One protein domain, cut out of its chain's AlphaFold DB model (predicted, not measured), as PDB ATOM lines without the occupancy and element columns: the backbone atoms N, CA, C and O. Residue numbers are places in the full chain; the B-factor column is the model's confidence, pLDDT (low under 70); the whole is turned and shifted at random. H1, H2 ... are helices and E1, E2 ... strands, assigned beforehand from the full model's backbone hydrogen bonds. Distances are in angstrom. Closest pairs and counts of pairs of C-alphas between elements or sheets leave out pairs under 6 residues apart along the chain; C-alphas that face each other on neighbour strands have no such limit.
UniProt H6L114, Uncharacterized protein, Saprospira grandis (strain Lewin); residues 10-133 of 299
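This is residues 10 to 133 of the 299 residues of an uncharacterized protein of Saprospira grandis (strain Lewin) (UniProt H6L114). A strongly twisted sheet of five strands curls like part of a barrel round the short helix H3. H4 follows H3 on that same face, H2 covers part of the opposite face, and H1 runs along the sheet over E2 and E3 and meets H4. The printed part has 124 residues, in the order H1 E1 E2 H2 E3 E4 H3 H4 E5; the sheet's order is E2, E1, E3, E4, E5, mixed, and the class is mixed, helices and strands. The whole is compact, with a radius of gyration of the C-alphas of 13.6 A and spans of 43 by 30 by 27 A.

Start with H1, residues 17 to 32, on the sheet at a height of 9.3 A, over E2, residues 52 to 58, and E3, residues 82 to 90. Next comes E1, residues 36 to 46, which bends by 67 degrees at residue 43 and forms an antiparallel hairpin with E2; look for N 42 and O 55, 2.9 A apart. H2, residues 64 to 75, is on the sheet at a height of 9.6 A, along the strands, over E1 and E3. E2, H2 and E3 make a split strand-helix-strand unit, two strands running the same way with E1 between them, its crossover right-handed. E3 bends by 56 degrees at residue 85 and is antiparallel to E1, with N 39 and O 85 at 3.0 A. E3 forms a hairpin with E4, residues 98 to 106, where N 86 and O 102 are 2.9 A apart. H3, residues 110 to 116, is on the sheet, which curls round it; its closest C-alphas to E1 are Met 113 and Ser 43, 4.3 A apart. H4, residues 118 to 124, and H3 meet only through their link. H4 touches residues 21 to 28 of H1 at a steep tilt of 50 degrees, the closest C-alphas being Leu 124 and Glu 25, 5.0 A apart. E5, residues 127 to 132, is parallel to E4, with N 101 and O 129 at 2.8 A; E4, H3, H4 and E5 make a strand-helix-strand unit, two parallel neighbour strands joined through helices, its crossover right-handed. H3 and H4 on one face and H2 on the other give three layers, helices on both faces of a sheet. Every O i to N i+4 pair is within hydrogen-bond range in H3; the counts are 11 of 12 in H1, 7 of 8 in H2 and 2 of 3 in H4.

Find C-alpha 17 at (33.925, -7.511, 29.797); from there H1 runs 21.9 A. E1 is 26.9 A long, E2 19.4 A, H2 16.1 A, E3 24.2 A and E4 23.2 A. H3 is 10.0 A and H4 10.3 A long. E5, 17.1 A, ends at C-alpha 132, (42.862, 13.605, 40.234).

The C-alphas farthest apart, Thr 74 and Gly 94, are 44.1 A apart. The printed part has no cut and no long link. Look at residues 92 to 94 for pLDDT under 70; the mean of the printed part is 89.2.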
ATOM      1  N   GLU A  10      30.121  -9.119  44.591       88.81
ATOM      2  CA  GLU A  10      30.474 -10.537  44.655       88.81
ATOM      3  C   GLU A  10      30.400 -11.210  43.275       88.81
ATOM      4  O   GLU A  10      31.116 -12.175  43.007       88.81
ATOM      5  N   GLU A  11      29.554 -10.679  42.387       89.94
ATOM      6  CA  GLU A  11      29.322 -11.209  41.041       89.94
ATOM      7  C   GLU A  11      30.348 -10.685  40.020       89.94
ATOM      8  O   GLU A  11      30.499 -11.283  38.956       89.94
ATOM      9  N   LEU A  12      31.105  -9.625  40.345       91.12
ATOM     10  CA  LEU A  12      32.052  -8.978  39.423       91.12
ATOM     11  C   LEU A  12      33.062  -9.957  38.815       91.12
ATOM     12  O   LEU A  12      33.290  -9.927  37.610       91.12
ATOM     13  N   LYS A  13      33.610 -10.862  39.637       89.94
ATOM     14  CA  LYS A  13      34.611 -11.861  39.220       89.94
ATOM     15  C   LYS A  13      34.112 -12.831  38.142       89.94
ATOM     16  O   LYS A  13      34.922 -13.429  37.445       89.94
ATOM     17  N   ASN A  14      32.795 -12.983  38.009       94.06
ATOM     18  CA  ASN A  14      32.179 -13.896  37.050       94.06
ATOM     19  C   ASN A  14      31.823 -13.192  35.731       94.06
ATOM     20  O   ASN A  14      31.523 -13.858  34.740       94.06
ATOM     21  N   LEU A  15      31.848 -11.856  35.695       94.75
ATOM     22  CA  LEU A  15      31.430 -11.089  34.528       94.75
ATOM     23  C   LEU A  15      32.515 -11.060  33.454       94.75
ATOM     24  O   LEU A  15      33.668 -10.697  33.701       94.75
ATOM     25  N   THR A  16      32.103 -11.351  32.223       96.25
ATOM     26  CA  THR A  16      32.879 -11.003  31.030       96.25
ATOM     27  C   THR A  16      32.865  -9.485  30.821       96.25
ATOM     28  O   THR A  16      31.935  -8.795  31.254       96.25
ATOM     29  N   GLU A  17      33.851  -8.951  30.095       95.00
ATOM     30  CA  GLU A  17      33.925  -7.511  29.797       95.00
ATOM     31  C   GLU A  17      32.632  -7.008  29.122       95.00
ATOM     32  O   GLU A  17      32.101  -5.954  29.466       95.00
ATOM     33  N   VAL A  18      32.070  -7.793  28.194       94.25
ATOM     34  CA  VAL A  18      30.851  -7.433  27.454       94.25
ATOM     35  C   VAL A  18      29.624  -7.380  28.367       94.25
ATOM     36  O   VAL A  18      28.810  -6.461  28.245       94.25
ATOM     37  N   GLN A  19      29.477  -8.342  29.283       95.44
ATOM     38  CA  GLN A  19      28.384  -8.335  30.262       95.44
ATOM     39  C   GLN A  19      28.502  -7.132  31.196       95.44
ATOM     40  O   GLN A  19      27.514  -6.435  31.429       95.44
ATOM     41  N   TYR A  20      29.716  -6.851  31.673       96.25
ATOM     42  CA  TYR A  20      29.976  -5.694  32.512       96.25
ATOM     43  C   TYR A  20      29.643  -4.378  31.795       96.25
ATOM     44  O   TYR A  20      28.906  -3.573  32.361       96.25
ATOM     45  N   ILE A  21      30.094  -4.182  30.546       95.00
ATOM     46  CA  ILE A  21      29.805  -2.970  29.756       95.00
ATOM     47  C   ILE A  21      28.292  -2.714  29.673       95.00
ATOM     48  O   ILE A  21      27.846  -1.596  29.923       95.00
ATOM     49  N   LYS A  22      27.486  -3.750  29.397       93.62
ATOM     50  CA  LYS A  22      26.016  -3.625  29.345       93.62
ATOM     51  C   LYS A  22      25.410  -3.218  30.693       93.62
ATOM     52  O   LYS A  22      24.436  -2.467  30.727       93.62
ATOM     53  N   LEU A  23      25.954  -3.723  31.802       94.31
ATOM     54  CA  LEU A  23      25.488  -3.378  33.146       94.31
ATOM     55  C   LEU A  23      25.848  -1.934  33.506       94.31
ATOM     56  O   LEU A  23      24.970  -1.169  33.901       94.31
ATOM     57  N   ILE A  24      27.112  -1.544  33.335       94.94
ATOM     58  CA  ILE A  24      27.569  -0.202  33.706       94.94
ATOM     59  C   ILE A  24      26.964   0.883  32.815       94.94
ATOM     60  O   ILE A  24      26.671   1.957  33.323       94.94
ATOM     61  N   GLU A  25      26.683   0.614  31.536       93.81
ATOM     62  CA  GLU A  25      25.964   1.557  30.669       93.81
ATOM     63  C   GLU A  25      24.580   1.906  31.248       93.81
ATOM     64  O   GLU A  25      24.203   3.079  31.333       93.81
ATOM     65  N   ARG A  26      23.834   0.895  31.718       92.69
ATOM     66  CA  ARG A  26      22.534   1.095  32.381       92.69
ATOM     67  C   ARG A  26      22.686   1.827  33.711       92.69
ATOM     68  O   ARG A  26      21.882   2.708  34.015       92.69
ATOM     69  N   GLU A  27      23.703   1.484  34.499       93.00
ATOM     70  CA  GLU A  27      23.952   2.148  35.781       93.00
ATOM     71  C   GLU A  27      24.365   3.608  35.613       93.00
ATOM     72  O   GLU A  27      23.899   4.442  36.379       93.00
ATOM     73  N   VAL A  28      25.177   3.934  34.607       91.19
ATOM     74  CA  VAL A  28      25.596   5.302  34.283       91.19
ATOM     75  C   VAL A  28      24.387   6.155  33.898       91.19
ATOM     76  O   VAL A  28      24.192   7.218  34.480       91.19
ATOM     77  N   LYS A  29      23.506   5.657  33.017       90.06
ATOM     78  CA  LYS A  29      22.246   6.340  32.662       90.06
ATOM     79  C   LYS A  29      21.348   6.562  33.882       90.06
ATOM     80  O   LYS A  29      20.811   7.650  34.070       90.06
ATOM     81  N   ARG A  30      21.219   5.558  34.758       91.12
ATOM     82  CA  ARG A  30      20.455   5.692  36.011       91.12
ATOM     83  C   ARG A  30      21.099   6.668  36.989       91.12
ATOM     84  O   ARG A  30      20.378   7.386  37.669       91.12
ATOM     85  N   ALA A  31      22.424   6.665  37.106       86.06
ATOM     86  CA  ALA A  31      23.167   7.534  38.010       86.06
ATOM     87  C   ALA A  31      23.152   8.994  37.544       86.06
ATOM     88  O   ALA A  31      23.130   9.887  38.389       86.06
ATOM     89  N   ALA A  32      23.089   9.234  36.232       80.81
ATOM     90  CA  ALA A  32      22.974  10.571  35.658       80.81
ATOM     91  C   ALA A  32      21.744  11.334  36.170       80.81
ATOM     92  O   ALA A  32      21.871  12.500  36.530       80.81
ATOM     93  N   ALA A  33      20.608  10.652  36.363       81.69
ATOM     94  CA  ALA A  33      19.398  11.243  36.948       81.69
ATOM     95  C   ALA A  33      19.575  11.753  38.398       81.69
ATOM     96  O   ALA A  33      18.735  12.491  38.905       81.69
ATOM     97  N   PHE A  34      20.657  11.367  39.086       78.25
ATOM     98  CA  PHE A  34      20.992  11.846  40.433       78.25
ATOM     99  C   PHE A  34      22.000  13.008  40.416       78.25
ATOM    100  O   PHE A  34      22.337  13.535  41.477       78.25
ATOM    101  N   GLY A  35      22.522  13.383  39.243       74.19
ATOM    102  CA  GLY A  35      23.522  14.436  39.037       74.19
ATOM    103  C   GLY A  35      24.937  14.073  39.504       74.19
ATOM    104  O   GLY A  35      25.910  14.349  38.808       74.19
ATOM    105  N   GLN A  36      25.087  13.412  40.654       82.62
ATOM    106  CA  GLN A  36      26.381  12.949  41.158       82.62
ATOM    107  C   GLN A  36      26.264  11.689  42.024       82.62
ATOM    108  O   GLN A  36      25.249  11.436  42.675       82.62
ATOM    109  N   THR A  37      27.341  10.911  42.084       87.56
ATOM    110  CA  THR A  37      27.443   9.716  42.927       87.56
ATOM    111  C   THR A  37      28.896   9.424  43.287       87.56
ATOM    112  O   THR A  37      29.820   9.897  42.633       87.56
ATOM    113  N   GLY A  38      29.125   8.637  44.333       89.62
ATOM    114  CA  GLY A  38      30.464   8.135  44.619       89.62
ATOM    115  C   GLY A  38      30.913   7.116  43.572       89.62
ATOM    116  O   GLY A  38      30.087   6.482  42.909       89.62
ATOM    117  N   VAL A  39      32.224   6.958  43.413       95.38
ATOM    118  CA  VAL A  39      32.791   6.044  42.418       95.38
ATOM    119  C   VAL A  39      34.073   5.389  42.912       95.38
ATOM    120  O   VAL A  39      34.865   6.010  43.617       95.38
ATOM    121  N   ILE A  40      34.277   4.130  42.530       96.81
ATOM    122  CA  ILE A  40      35.557   3.420  42.592       96.81
ATOM    123  C   ILE A  40      35.948   3.059  41.164       96.81
ATOM    124  O   ILE A  40      35.104   2.606  40.392       96.81
ATOM    125  N   VAL A  41      37.218   3.250  40.822       96.81
ATOM    126  CA  VAL A  41      37.769   2.923  39.510       96.81
ATOM    127  C   VAL A  41      39.024   2.076  39.670       96.81
ATOM    128  O   VAL A  41      39.892   2.424  40.467       96.81
ATOM    129  N   LEU A  42      39.132   0.990  38.905       97.12
ATOM    130  CA  LEU A  42      40.352   0.194  38.745       97.12
ATOM    131  C   LEU A  42      40.809   0.310  37.292       97.12
ATOM    132  O   LEU A  42      40.002   0.081  36.392       97.12
ATOM    133  N   SER A  43      42.073   0.652  37.040       95.00
ATOM    134  CA  SER A  43      42.611   0.730  35.678       95.00
ATOM    135  C   SER A  43      42.887  -0.636  35.059       95.00
ATOM    136  O   SER A  43      42.790  -0.745  33.840       95.00
ATOM    137  N   ASP A  44      43.232  -1.646  35.862       93.88
ATOM    138  CA  ASP A  44      43.758  -2.936  35.398       93.88
ATOM    139  C   ASP A  44      42.932  -4.107  35.948       93.88
ATOM    140  O   ASP A  44      43.431  -4.999  36.635       93.88
ATOM    141  N   TYR A  45      41.632  -4.099  35.666       95.38
ATOM    142  CA  TYR A  45      40.740  -5.180  36.061       95.38
ATOM    143  C   TYR A  45      40.708  -6.288  35.005       95.38
ATOM    144  O   TYR A  45      40.405  -6.024  33.840       95.38
ATOM    145  N   THR A  46      40.992  -7.524  35.416       95.19
ATOM    146  CA  THR A  46      40.888  -8.712  34.558       95.19
ATOM    147  C   THR A  46      39.493  -9.318  34.697       95.19
ATOM    148  O   THR A  46      39.130  -9.810  35.765       95.19
ATOM    149  N   PHE A  47      38.708  -9.267  33.623       95.75
ATOM    150  CA  PHE A  47      37.380  -9.882  33.538       95.75
ATOM    151  C   PHE A  47      37.476 -11.408  33.383       95.75
ATOM    152  O   PHE A  47      38.523 -11.931  33.002       95.75
ATOM    153  N   SER A  48      36.373 -12.134  33.604       96.19
ATOM    154  CA  SER A  48      36.368 -13.611  33.568       96.19
ATOM    155  C   SER A  48      36.763 -14.206  32.209       96.19
ATOM    156  O   SER A  48      37.282 -15.314  32.143       96.19
ATOM    157  N   CYS A  49      36.590 -13.447  31.123       94.06
ATOM    158  CA  CYS A  49      37.047 -13.802  29.777       94.06
ATOM    159  C   CYS A  49      38.539 -13.507  29.521       94.06
ATOM    160  O   CYS A  49      38.967 -13.490  28.370       94.06
ATOM    161  N   GLY A  50      39.321 -13.191  30.559       94.19
ATOM    162  CA  GLY A  50      40.748 -12.857  30.471       94.19
ATOM    163  C   GLY A  50      41.049 -11.446  29.951       94.19
ATOM    164  O   GLY A  50      42.203 -11.029  29.920       94.19
ATOM    165  N   SER A  51      40.030 -10.682  29.551       94.31
ATOM    166  CA  SER A  51      40.213  -9.318  29.050       94.31
ATOM    167  C   SER A  51      40.604  -8.364  30.178       94.31
ATOM    168  O   SER A  51      39.960  -8.344  31.224       94.31
ATOM    169  N   LEU A  52      41.627  -7.542  29.944       94.06
ATOM    170  CA  LEU A  52      42.035  -6.468  30.846       94.06
ATOM    171  C   LEU A  52      41.326  -5.164  30.463       94.06
ATOM    172  O   LEU A  52      41.364  -4.758  29.302       94.06
ATOM    173  N   GLY A  53      40.734  -4.472  31.432       93.81
ATOM    174  CA  GLY A  53      40.083  -3.191  31.185       93.81
ATOM    175  C   GLY A  53      39.881  -2.352  32.439       93.81
ATOM    176  O   GLY A  53      40.288  -2.715  33.541       93.81
ATOM    177  N   THR A  54      39.247  -1.194  32.265       96.25
ATOM    178  CA  THR A  54      38.869  -0.332  33.391       96.25
ATOM    179  C   THR A  54      37.524  -0.749  33.972       96.25
ATOM    180  O   THR A  54      36.531  -0.835  33.251       96.25
ATOM    181  N   LEU A  55      37.488  -0.949  35.289       96.69
ATOM    182  CA  LEU A  55      36.270  -1.206  36.052       96.69
ATOM    183  C   LEU A  55      35.847   0.077  36.772       96.69
ATOM    184  O   LEU A  55      36.618   0.630  37.546       96.69
ATOM    185  N   ILE A  56      34.616   0.523  36.544       96.56
ATOM    186  CA  ILE A  56      33.939   1.624  37.242       96.56
ATOM    187  C   ILE A  56      32.791   1.057  38.085       96.56
ATOM    188  O   ILE A  56      31.910   0.362  37.577       96.56
ATOM    189  N   LEU A  57      32.765   1.403  39.368       96.50
ATOM    190  CA  LEU A  57      31.694   1.056  40.297       96.50
ATOM    191  C   LEU A  57      31.107   2.338  40.878       96.50
ATOM    192  O   LEU A  57      31.769   3.036  41.640       96.50
ATOM    193  N   LEU A  58      29.866   2.645  40.512       95.12
ATOM    194  CA  LEU A  58      29.136   3.812  41.003       95.12
ATOM    195  C   LEU A  58      28.368   3.458  42.280       95.12
ATOM    196  O   LEU A  58      27.915   2.330  42.438       95.12
ATOM    197  N   GLY A  59      28.167   4.409  43.188       92.38
ATOM    198  CA  GLY A  59      27.353   4.188  44.383       92.38
ATOM    199  C   GLY A  59      27.738   5.056  45.569       92.38
ATOM    200  O   GLY A  59      28.753   5.748  45.582       92.38
ATOM    201  N   LYS A  60      26.922   4.995  46.621       87.94
ATOM    202  CA  LYS A  60      27.249   5.622  47.903       87.94
ATOM    203  C   LYS A  60      28.542   5.013  48.470       87.94
ATOM    204  O   LYS A  60      28.593   3.810  48.716       87.94
ATOM    205  N   LEU A  61      29.557   5.841  48.742       86.88
ATOM    206  CA  LEU A  61      30.825   5.438  49.379       86.88
ATOM    207  C   LEU A  61      30.654   5.158  50.885       86.88
ATOM    208  O   LEU A  61      31.265   5.785  51.743       86.88
ATOM    209  N   SER A  62      29.789   4.207  51.214       84.88
ATOM    210  CA  SER A  62      29.543   3.686  52.559       84.88
ATOM    211  C   SER A  62      29.116   2.220  52.451       84.88
ATOM    212  O   SER A  62      28.693   1.792  51.377       84.88
ATOM    213  N   GLY A  63      29.170   1.449  53.536       88.06
ATOM    214  CA  GLY A  63      28.722   0.051  53.509       88.06
ATOM    215  C   GLY A  63      29.583  -0.828  52.594       88.06
ATOM    216  O   GLY A  63      30.811  -0.744  52.646       88.06
ATOM    217  N   SER A  64      28.950  -1.669  51.768       88.75
ATOM    218  CA  SER A  64      29.621  -2.676  50.927       88.75
ATOM    219  C   SER A  64      30.636  -2.078  49.952       88.75
ATOM    220  O   SER A  64      31.757  -2.568  49.873       88.75
ATOM    221  N   LEU A  65      30.302  -0.972  49.281       90.94
ATOM    222  CA  LEU A  65      31.198  -0.335  48.311       90.94
ATOM    223  C   LEU A  65      32.476   0.200  48.980       90.94
ATOM    224  O   LEU A  65      33.580   0.007  48.476       90.94
ATOM    225  N   MET A  66      32.349   0.807  50.164       92.50
ATOM    226  CA  MET A  66      33.514   1.273  50.925       92.50
ATOM    227  C   MET A  66      34.316   0.109  51.527       92.50
ATOM    228  O   MET A  66      35.543   0.189  51.581       92.50
ATOM    229  N   LYS A  67      33.655  -0.976  51.959       93.25
ATOM    230  CA  LYS A  67      34.337  -2.210  52.392       93.25
ATOM    231  C   LYS A  67      35.168  -2.804  51.253       93.25
ATOM    232  O   LYS A  67      36.338  -3.097  51.465       93.25
ATOM    233  N   TYR A  68      34.602  -2.882  50.050       94.25
ATOM    234  CA  TYR A  68      35.307  -3.348  48.858       94.25
ATOM    235  C   TYR A  68      36.543  -2.498  48.559       94.25
ATOM    236  O   TYR A  68      37.639  -3.031  48.449       94.25
ATOM    237  N   TYR A  69      36.407  -1.167  48.551       94.62
ATOM    238  CA  TYR A  69      37.550  -0.268  48.373       94.62
ATOM    239  C   TYR A  69      38.663  -0.471  49.414       94.62
ATOM    240  O   TYR A  69      39.845  -0.449  49.074       94.62
ATOM    241  N   LYS A  70      38.296  -0.660  50.688       93.75
ATOM    242  CA  LYS A  70      39.265  -0.957  51.753       93.75
ATOM    243  C   LYS A  70      39.978  -2.290  51.506       93.75
ATOM    244  O   LYS A  70      41.183  -2.336  51.715       93.75
ATOM    245  N   GLY A  71      39.275  -3.311  51.011       93.00
ATOM    246  CA  GLY A  71      39.880  -4.577  50.577       93.00
ATOM    247  C   GLY A  71      40.935  -4.373  49.488       93.00
ATOM    248  O   GLY A  71      42.064  -4.821  49.639       93.00
ATOM    249  N   LEU A  72      40.642  -3.556  48.466       93.12
ATOM    250  CA  LEU A  72      41.610  -3.249  47.400       93.12
ATOM    251  C   LEU A  72      42.895  -2.587  47.920       93.12
ATOM    252  O   LEU A  72      43.965  -2.808  47.356       93.12
ATOM    253  N   LYS A  73      42.825  -1.799  49.004       89.38
ATOM    254  CA  LYS A  73      44.029  -1.217  49.630       89.38
ATOM    255  C   LYS A  73      44.988  -2.270  50.175       89.38
ATOM    256  O   LYS A  73      46.184  -1.981  50.249       89.38
ATOM    257  N   THR A  74      44.474  -3.436  50.544       88.75
ATOM    258  CA  THR A  74      45.255  -4.581  51.009       88.75
ATOM    259  C   THR A  74      45.648  -5.456  49.823       88.75
ATOM    260  O   THR A  74      46.836  -5.633  49.571       88.75
ATOM    261  N   ASP A  75      44.661  -5.903  49.047       87.69
ATOM    262  CA  ASP A  75      44.825  -6.957  48.040       87.69
ATOM    263  C   ASP A  75      45.530  -6.476  46.770       87.69
ATOM    264  O   ASP A  75      46.155  -7.270  46.080       87.69
ATOM    265  N   ARG A  76      45.414  -5.179  46.446       88.94
ATOM    266  CA  ARG A  76      45.921  -4.589  45.194       88.94
ATOM    267  C   ARG A  76      46.938  -3.468  45.410       88.94
ATOM    268  O   ARG A  76      47.101  -2.547  44.596       88.94
ATOM    269  N   LYS A  77      47.597  -3.466  46.574       85.00
ATOM    270  CA  LYS A  77      48.512  -2.390  46.992       85.00
ATOM    271  C   LYS A  77      49.694  -2.220  46.031       85.00
ATOM    272  O   LYS A  77      50.181  -1.090  45.879       85.00
ATOM    273  N   ALA A  78      50.169  -3.315  45.435       87.50
ATOM    274  CA  ALA A  78      51.347  -3.355  44.570       87.50
ATOM    275  C   ALA A  78      51.032  -2.887  43.139       87.50
ATOM    276  O   ALA A  78      51.831  -2.186  42.521       87.50
ATOM    277  N   GLU A  79      49.829  -3.194  42.672       89.75
ATOM    278  CA  GLU A  79      49.283  -2.931  41.344       89.75
ATOM    279  C   GLU A  79      49.040  -1.438  41.136       89.75
ATOM    280  O   GLU A  79      49.173  -0.930  40.021       89.75
ATOM    281  N   LYS A  80      48.732  -0.715  42.226       89.81
ATOM    282  CA  LYS A  80      48.513   0.741  42.231       89.81
ATOM    283  C   LYS A  80      47.495   1.173  41.168       89.81
ATOM    284  O   LYS A  80      47.634   2.235  40.565       89.81
ATOM    285  N   ASP A  81      46.477   0.355  40.933       93.69
ATOM    286  CA  ASP A  81      45.553   0.506  39.812       93.69
ATOM    287  C   ASP A  81      44.177   1.040  40.231       93.69
ATOM    288  O   ASP A  81      43.371   1.409  39.385       93.69
ATOM    289  N   PHE A  82      43.910   1.135  41.532       95.19
ATOM    290  CA  PHE A  82      42.603   1.502  42.068       95.19
ATOM    291  C   PHE A  82      42.582   2.913  42.677       95.19
ATOM    292  O   PHE A  82      43.549   3.377  43.292       95.19
ATOM    293  N   ALA A  83      41.449   3.595  42.543       95.31
ATOM    294  CA  ALA A  83      41.147   4.850  43.221       95.31
ATOM    295  C   ALA A  83      39.643   4.978  43.489       95.31
ATOM    296  O   ALA A  83      38.831   4.313  42.849       95.31
ATOM    297  N   LYS A  84      39.266   5.841  44.429       95.25
ATOM    298  CA  LYS A  84      37.882   6.268  44.641       95.25
ATOM    299  C   LYS A  84      37.747   7.772  44.478       95.25
ATOM    300  O   LYS A  84      38.727   8.514  44.521       95.25
ATOM    301  N   GLY A  85      36.511   8.207  44.311       91.62
ATOM    302  CA  GLY A  85      36.215   9.581  43.979       91.62
ATOM    303  C   GLY A  85      34.732   9.893  43.945       91.62
ATOM    304  O   GLY A  85      33.898   9.151  44.471       91.62
ATOM    305  N   VAL A  86      34.413  10.986  43.268       87.62
ATOM    306  CA  VAL A  86      33.041  11.389  42.965       87.62
ATOM    307  C   VAL A  86      32.876  11.459  41.449       87.62
ATOM    308  O   VAL A  86      33.716  12.012  40.743       87.62
ATOM    309  N   CYS A  87      31.801  10.856  40.957       87.69
ATOM    310  CA  CYS A  87      31.365  10.910  39.573       87.69
ATOM    311  C   CYS A  87      30.240  11.934  39.448       87.69
ATOM    312  O   CYS A  87      29.272  11.891  40.209       87.69
ATOM    313  N   TYR A  88      30.357  12.820  38.472       83.88
ATOM    314  CA  TYR A  88      29.419  13.892  38.182       83.88
ATOM    315  C   TYR A  88      28.914  13.732  36.756       83.88
ATOM    316  O   TYR A  88      29.679  13.381  35.855       83.88
ATOM    317  N   PHE A  89      27.634  14.010  36.561       80.25
ATOM    318  CA  PHE A  89      26.973  13.953  35.269       80.25
ATOM    319  C   PHE A  89      26.496  15.350  34.903       80.25
ATOM    320  O   PHE A  89      25.917  16.051  35.731       80.25
ATOM    321  N   GLN A  90      26.772  15.756  33.671       73.38
ATOM    322  CA  GLN A  90      26.384  17.055  33.147       73.38
ATOM    323  C   GLN A  90      25.716  16.874  31.791       73.38
ATOM    324  O   GLN A  90      26.315  16.322  30.868       73.38
ATOM    325  N   GLU A  91      24.492  17.369  31.670       71.88
ATOM    326  CA  GLU A  91      23.834  17.520  30.378       71.88
ATOM    327  C   GLU A  91      24.304  18.808  29.708       71.88
ATOM    328  O   GLU A  91      24.645  19.797  30.362       71.88
ATOM    329  N   VAL A  92      24.406  18.753  28.385       63.34
ATOM    330  CA  VAL A  92      24.925  19.838  27.566       63.34
ATOM    331  C   VAL A  92      24.079  19.882  26.315       63.34
ATOM    332  O   VAL A  92      24.037  18.911  25.563       63.34
ATOM    333  N   GLU A  93      23.405  20.998  26.099       53.25
ATOM    334  CA  GLU A  93      22.559  21.170  24.928       53.25
ATOM    335  C   GLU A  93      23.393  21.034  23.642       53.25
ATOM    336  O   GLU A  93      24.477  21.609  23.520       53.25
ATOM    337  N   GLY A  94      22.938  20.184  22.716       67.44
ATOM    338  CA  GLY A  94      23.628  19.912  21.449       67.44
ATOM    339  C   GLY A  94      24.922  19.084  21.534       67.44
ATOM    340  O   GLY A  94      25.560  18.876  20.504       67.44
ATOM    341  N   GLN A  95      25.328  18.583  22.710       71.19
ATOM    342  CA  GLN A  95      26.521  17.733  22.868       71.19
ATOM    343  C   GLN A  95      26.212  16.433  23.631       71.19
ATOM    344  O   GLN A  95      25.258  16.378  24.407       71.19
ATOM    345  N   PRO A  96      27.029  15.371  23.467       70.50
ATOM    346  CA  PRO A  96      26.913  14.181  24.299       70.50
ATOM    347  C   PRO A  96      27.040  14.540  25.788       70.50
ATOM    348  O   PRO A  96      27.914  15.340  26.146       70.50
ATOM    349  N   PRO A  97      26.223  13.942  26.670       76.00
ATOM    350  CA  PRO A  97      26.294  14.218  28.097       76.00
ATOM    351  C   PRO A  97      27.685  13.859  28.635       76.00
ATOM    352  O   PRO A  97      28.341  12.928  28.166       76.00
ATOM    353  N   ILE A  98      28.173  14.613  29.615       81.94
ATOM    354  CA  ILE A  98      29.535  14.472  30.132       81.94
ATOM    355  C   ILE A  98      29.497  13.710  31.455       81.94
ATOM    356  O   ILE A  98      28.744  14.059  32.362       81.94
ATOM    357  N   MET A  99      30.342  12.688  31.578       86.12
ATOM    358  CA  MET A  99      30.609  11.968  32.821       86.12
ATOM    359  C   MET A  99      32.010  12.333  33.310       86.12
ATOM    360  O   MET A  99      33.004  11.950  32.697       86.12
ATOM    361  N   ARG A 100      32.108  13.058  34.424       88.31
ATOM    362  CA  ARG A 100      33.388  13.469  35.011       88.31
ATOM    363  C   ARG A 100      33.666  12.723  36.309       88.31
ATOM    364  O   ARG A 100      32.842  12.737  37.218       88.31
ATOM    365  N   ILE A 101      34.836  12.109  36.424       89.50
ATOM    366  CA  ILE A 101      35.276  11.331  37.584       89.50
ATOM    367  C   ILE A 101      36.454  12.048  38.243       89.50
ATOM    368  O   ILE A 101      37.557  12.089  37.698       89.50
ATOM    369  N   ALA A 102      36.213  12.571  39.442       86.19
ATOM    370  CA  ALA A 102      37.203  13.248  40.269       86.19
ATOM    371  C   ALA A 102      37.732  12.269  41.328       86.19
ATOM    372  O   ALA A 102      36.977  11.854  42.211       86.19
ATOM    373  N   LEU A 103      38.990  11.839  41.212       90.62
ATOM    374  CA  LEU A 103      39.607  10.836  42.087       90.62
ATOM    375  C   LEU A 103      40.301  11.503  43.277       90.62
ATOM    376  O   LEU A 103      41.305  12.194  43.098       90.62
ATOM    377  N   ASN A 104      39.813  11.246  44.489       85.62
ATOM    378  CA  ASN A 104      40.279  11.913  45.708       85.62
ATOM    379  C   ASN A 104      41.037  11.006  46.691       85.62
ATOM    380  O   ASN A 104      41.609  11.504  47.654       85.62
ATOM    381  N   ASP A 105      41.071   9.689  46.472       88.44
ATOM    382  CA  ASP A 105      41.863   8.757  47.286       88.44
ATOM    383  C   ASP A 105      42.243   7.508  46.474       88.44
ATOM    384  O   ASP A 105      41.479   7.056  45.622       88.44
ATOM    385  N   GLY A 106      43.416   6.931  46.752       88.94
ATOM    386  CA  GLY A 106      43.953   5.752  46.062       88.94
ATOM    387  C   GLY A 106      45.189   6.034  45.204       88.94
ATOM    388  O   GLY A 106      45.739   7.135  45.211       88.94
ATOM    389  N   LYS A 107      45.675   5.002  44.503       88.19
ATOM    390  CA  LYS A 107      46.953   5.041  43.762       88.19
ATOM    391  C   LYS A 107      46.802   4.951  42.241       88.19
ATOM    392  O   LYS A 107      47.777   5.189  41.530       88.19
ATOM    393  N   GLY A 108      45.599   4.648  41.756       89.25
ATOM    394  CA  GLY A 108      45.292   4.563  40.336       89.25
ATOM    395  C   GLY A 108      45.502   5.895  39.611       89.25
ATOM    396  O   GLY A 108      45.100   6.957  40.088       89.25
ATOM    397  N   LYS A 109      46.145   5.842  38.438       90.62
ATOM    398  CA  LYS A 109      46.448   7.027  37.622       90.62
ATOM    399  C   LYS A 109      45.329   7.293  36.603       90.62
ATOM    400  O   LYS A 109      45.038   6.391  35.809       90.62
ATOM    401  N   PRO A 110      44.781   8.523  36.519       92.69
ATOM    402  CA  PRO A 110      43.737   8.862  35.547       92.69
ATOM    403  C   PRO A 110      44.115   8.545  34.096       92.69
ATOM    404  O   PRO A 110      43.296   8.041  33.335       92.69
ATOM    405  N   THR A 111      45.375   8.774  33.714       91.62
ATOM    406  CA  THR A 111      45.886   8.478  32.366       91.62
ATOM    407  C   THR A 111      45.779   6.994  32.012       91.62
ATOM    408  O   THR A 111      45.382   6.655  30.897       91.62
ATOM    409  N   LYS A 112      46.062   6.097  32.965       93.69
ATOM    410  CA  LYS A 112      45.970   4.644  32.762       93.69
ATOM    411  C   LYS A 112      44.515   4.176  32.697       93.69
ATOM    412  O   LYS A 112      44.168   3.412  31.803       93.69
ATOM    413  N   MET A 113      43.653   4.706  33.569       94.88
ATOM    414  CA  MET A 113      42.201   4.467  33.518       94.88
ATOM    415  C   MET A 113      41.598   4.938  32.190       94.88
ATOM    416  O   MET A 113      40.772   4.253  31.598       94.88
ATOM    417  N   LYS A 114      42.057   6.084  31.669       93.12
ATOM    418  CA  LYS A 114      41.653   6.589  30.353       93.12
ATOM    419  C   LYS A 114      42.093   5.679  29.213       93.12
ATOM    420  O   LYS A 114      41.298   5.376  28.326       93.12
ATOM    421  N   LYS A 115      43.343   5.214  29.254       93.69
ATOM    422  CA  LYS A 115      43.902   4.309  28.245       93.69
ATOM    423  C   LYS A 115      43.151   2.974  28.208       93.69
ATOM    424  O   LYS A 115      42.673   2.580  27.146       93.69
ATOM    425  N   ASN A 116      43.004   2.320  29.358       94.06
ATOM    426  CA  ASN A 116      42.393   0.992  29.455       94.06
ATOM    427  C   ASN A 116      40.857   1.041  29.354       94.06
ATOM    428  O   ASN A 116      40.228   0.080  28.923       94.06
ATOM    429  N   GLY A 117      40.237   2.174  29.694       92.19
ATOM    430  CA  GLY A 117      38.794   2.387  29.609       92.19
ATOM    431  C   GLY A 117      38.284   2.803  28.229       92.19
ATOM    432  O   GLY A 117      37.078   2.934  28.049       92.19
ATOM    433  N   LYS A 118      39.153   2.983  27.224       91.69
ATOM    434  CA  LYS A 118      38.772   3.513  25.900       91.69
ATOM    435  C   LYS A 118      37.610   2.750  25.245       91.69
ATOM    436  O   LYS A 118      36.735   3.373  24.646       91.69
ATOM    437  N   LYS A 119      37.584   1.415  25.356       91.06
ATOM    438  CA  LYS A 119      36.506   0.568  24.809       91.06
ATOM    439  C   LYS A 119      35.197   0.746  25.579       91.06
ATOM    440  O   LYS A 119      34.150   0.905  24.955       91.06
ATOM    441  N   LEU A 120      35.274   0.783  26.910       93.00
ATOM    442  CA  LEU A 120      34.146   1.060  27.795       93.00
ATOM    443  C   LEU A 120      33.540   2.442  27.494       93.00
ATOM    444  O   LEU A 120      32.348   2.543  27.234       93.00
ATOM    445  N   PHE A 121      34.353   3.500  27.454       92.88
ATOM    446  CA  PHE A 121      33.867   4.883  27.345       92.88
ATOM    447  C   PHE A 121      33.162   5.165  26.024       92.88
ATOM    448  O   PHE A 121      32.131   5.829  26.015       92.88
ATOM    449  N   LYS A 122      33.637   4.569  24.924       90.44
ATOM    450  CA  LYS A 122      32.946   4.623  23.628       90.44
ATOM    451  C   LYS A 122      31.525   4.048  23.672       90.44
ATOM    452  O   LYS A 122      30.715   4.396  22.823       90.44
ATOM    453  N   LYS A 123      31.228   3.145  24.614       90.75
ATOM    454  CA  LYS A 123      29.929   2.468  24.747       90.75
ATOM    455  C   LYS A 123      29.004   3.105  25.783       90.75
ATOM    456  O   LYS A 123      27.818   2.818  25.762       90.75
ATOM    457  N   LEU A 124      29.513   3.974  26.660       86.94
ATOM    458  CA  LEU A 124      28.708   4.571  27.729       86.94
ATOM    459  C   LEU A 124      27.689   5.601  27.222       86.94
ATOM    460  O   LEU A 124      26.699   5.847  27.902       86.94
ATOM    461  N   GLY A 125      27.922   6.203  26.050       83.06
ATOM    462  CA  GLY A 125      27.102   7.311  25.545       83.06
ATOM    463  C   GLY A 125      27.372   8.643  26.253       83.06
ATOM    464  O   GLY A 125      26.589   9.574  26.106       83.06
ATOM    465  N   PHE A 126      28.474   8.732  27.007       83.94
ATOM    466  CA  PHE A 126      28.936   9.944  27.680       83.94
ATOM    467  C   PHE A 126      30.349  10.307  27.218       83.94
ATOM    468  O   PHE A 126      31.186   9.424  27.009       83.94
ATOM    469  N   ALA A 127      30.648  11.602  27.141       84.75
ATOM    470  CA  ALA A 127      32.027  12.071  27.101       84.75
ATOM    471  C   ALA A 127      32.644  11.881  28.495       84.75
ATOM    472  O   ALA A 127      32.221  12.518  29.460       84.75
ATOM    473  N   VAL A 128      33.607  10.965  28.615       87.62
ATOM    474  CA  VAL A 128      34.191  10.593  29.910       87.62
ATOM    475  C   VAL A 128      35.479  11.355  30.163       87.62
ATOM    476  O   VAL A 128      36.436  11.232  29.399       87.62
ATOM    477  N   ASP A 129      35.530  12.065  31.284       88.25
ATOM    478  CA  ASP A 129      36.752  12.664  31.801       88.25
ATOM    479  C   ASP A 129      37.082  12.109  33.189       88.25
ATOM    480  O   ASP A 129      36.205  11.901  34.023       88.25
ATOM    481  N   ILE A 130      38.361  11.841  33.428       89.88
ATOM    482  CA  ILE A 130      38.883  11.302  34.687       89.88
ATOM    483  C   ILE A 130      40.114  12.113  35.062       89.88
ATOM    484  O   ILE A 130      41.063  12.210  34.276       89.88
ATOM    485  N   PHE A 131      40.131  12.652  36.270       84.31
ATOM    486  CA  PHE A 131      41.232  13.458  36.780       84.31
ATOM    487  C   PHE A 131      41.413  13.221  38.280       84.31
ATOM    488  O   PHE A 131      40.596  12.574  38.938       84.31
ATOM    489  N   LYS A 132      42.541  13.688  38.810       83.56
ATOM    490  CA  LYS A 132      42.862  13.605  40.234       83.56
ATOM    491  C   LYS A 132      42.392  14.891  40.921       83.56
ATOM    492  O   LYS A 132      42.522  15.953  40.327       83.56
ATOM    493  N   GLY A 133      41.873  14.789  42.142       70.81
ATOM    494  CA  GLY A 133      41.347  15.921  42.912       70.81
ATOM    495  C   GLY A 133      39.818  15.950  42.979       70.81
ATOM    496  O   GLY A 133      39.161  14.938  42.736       70.81
TER     497      GLY A 133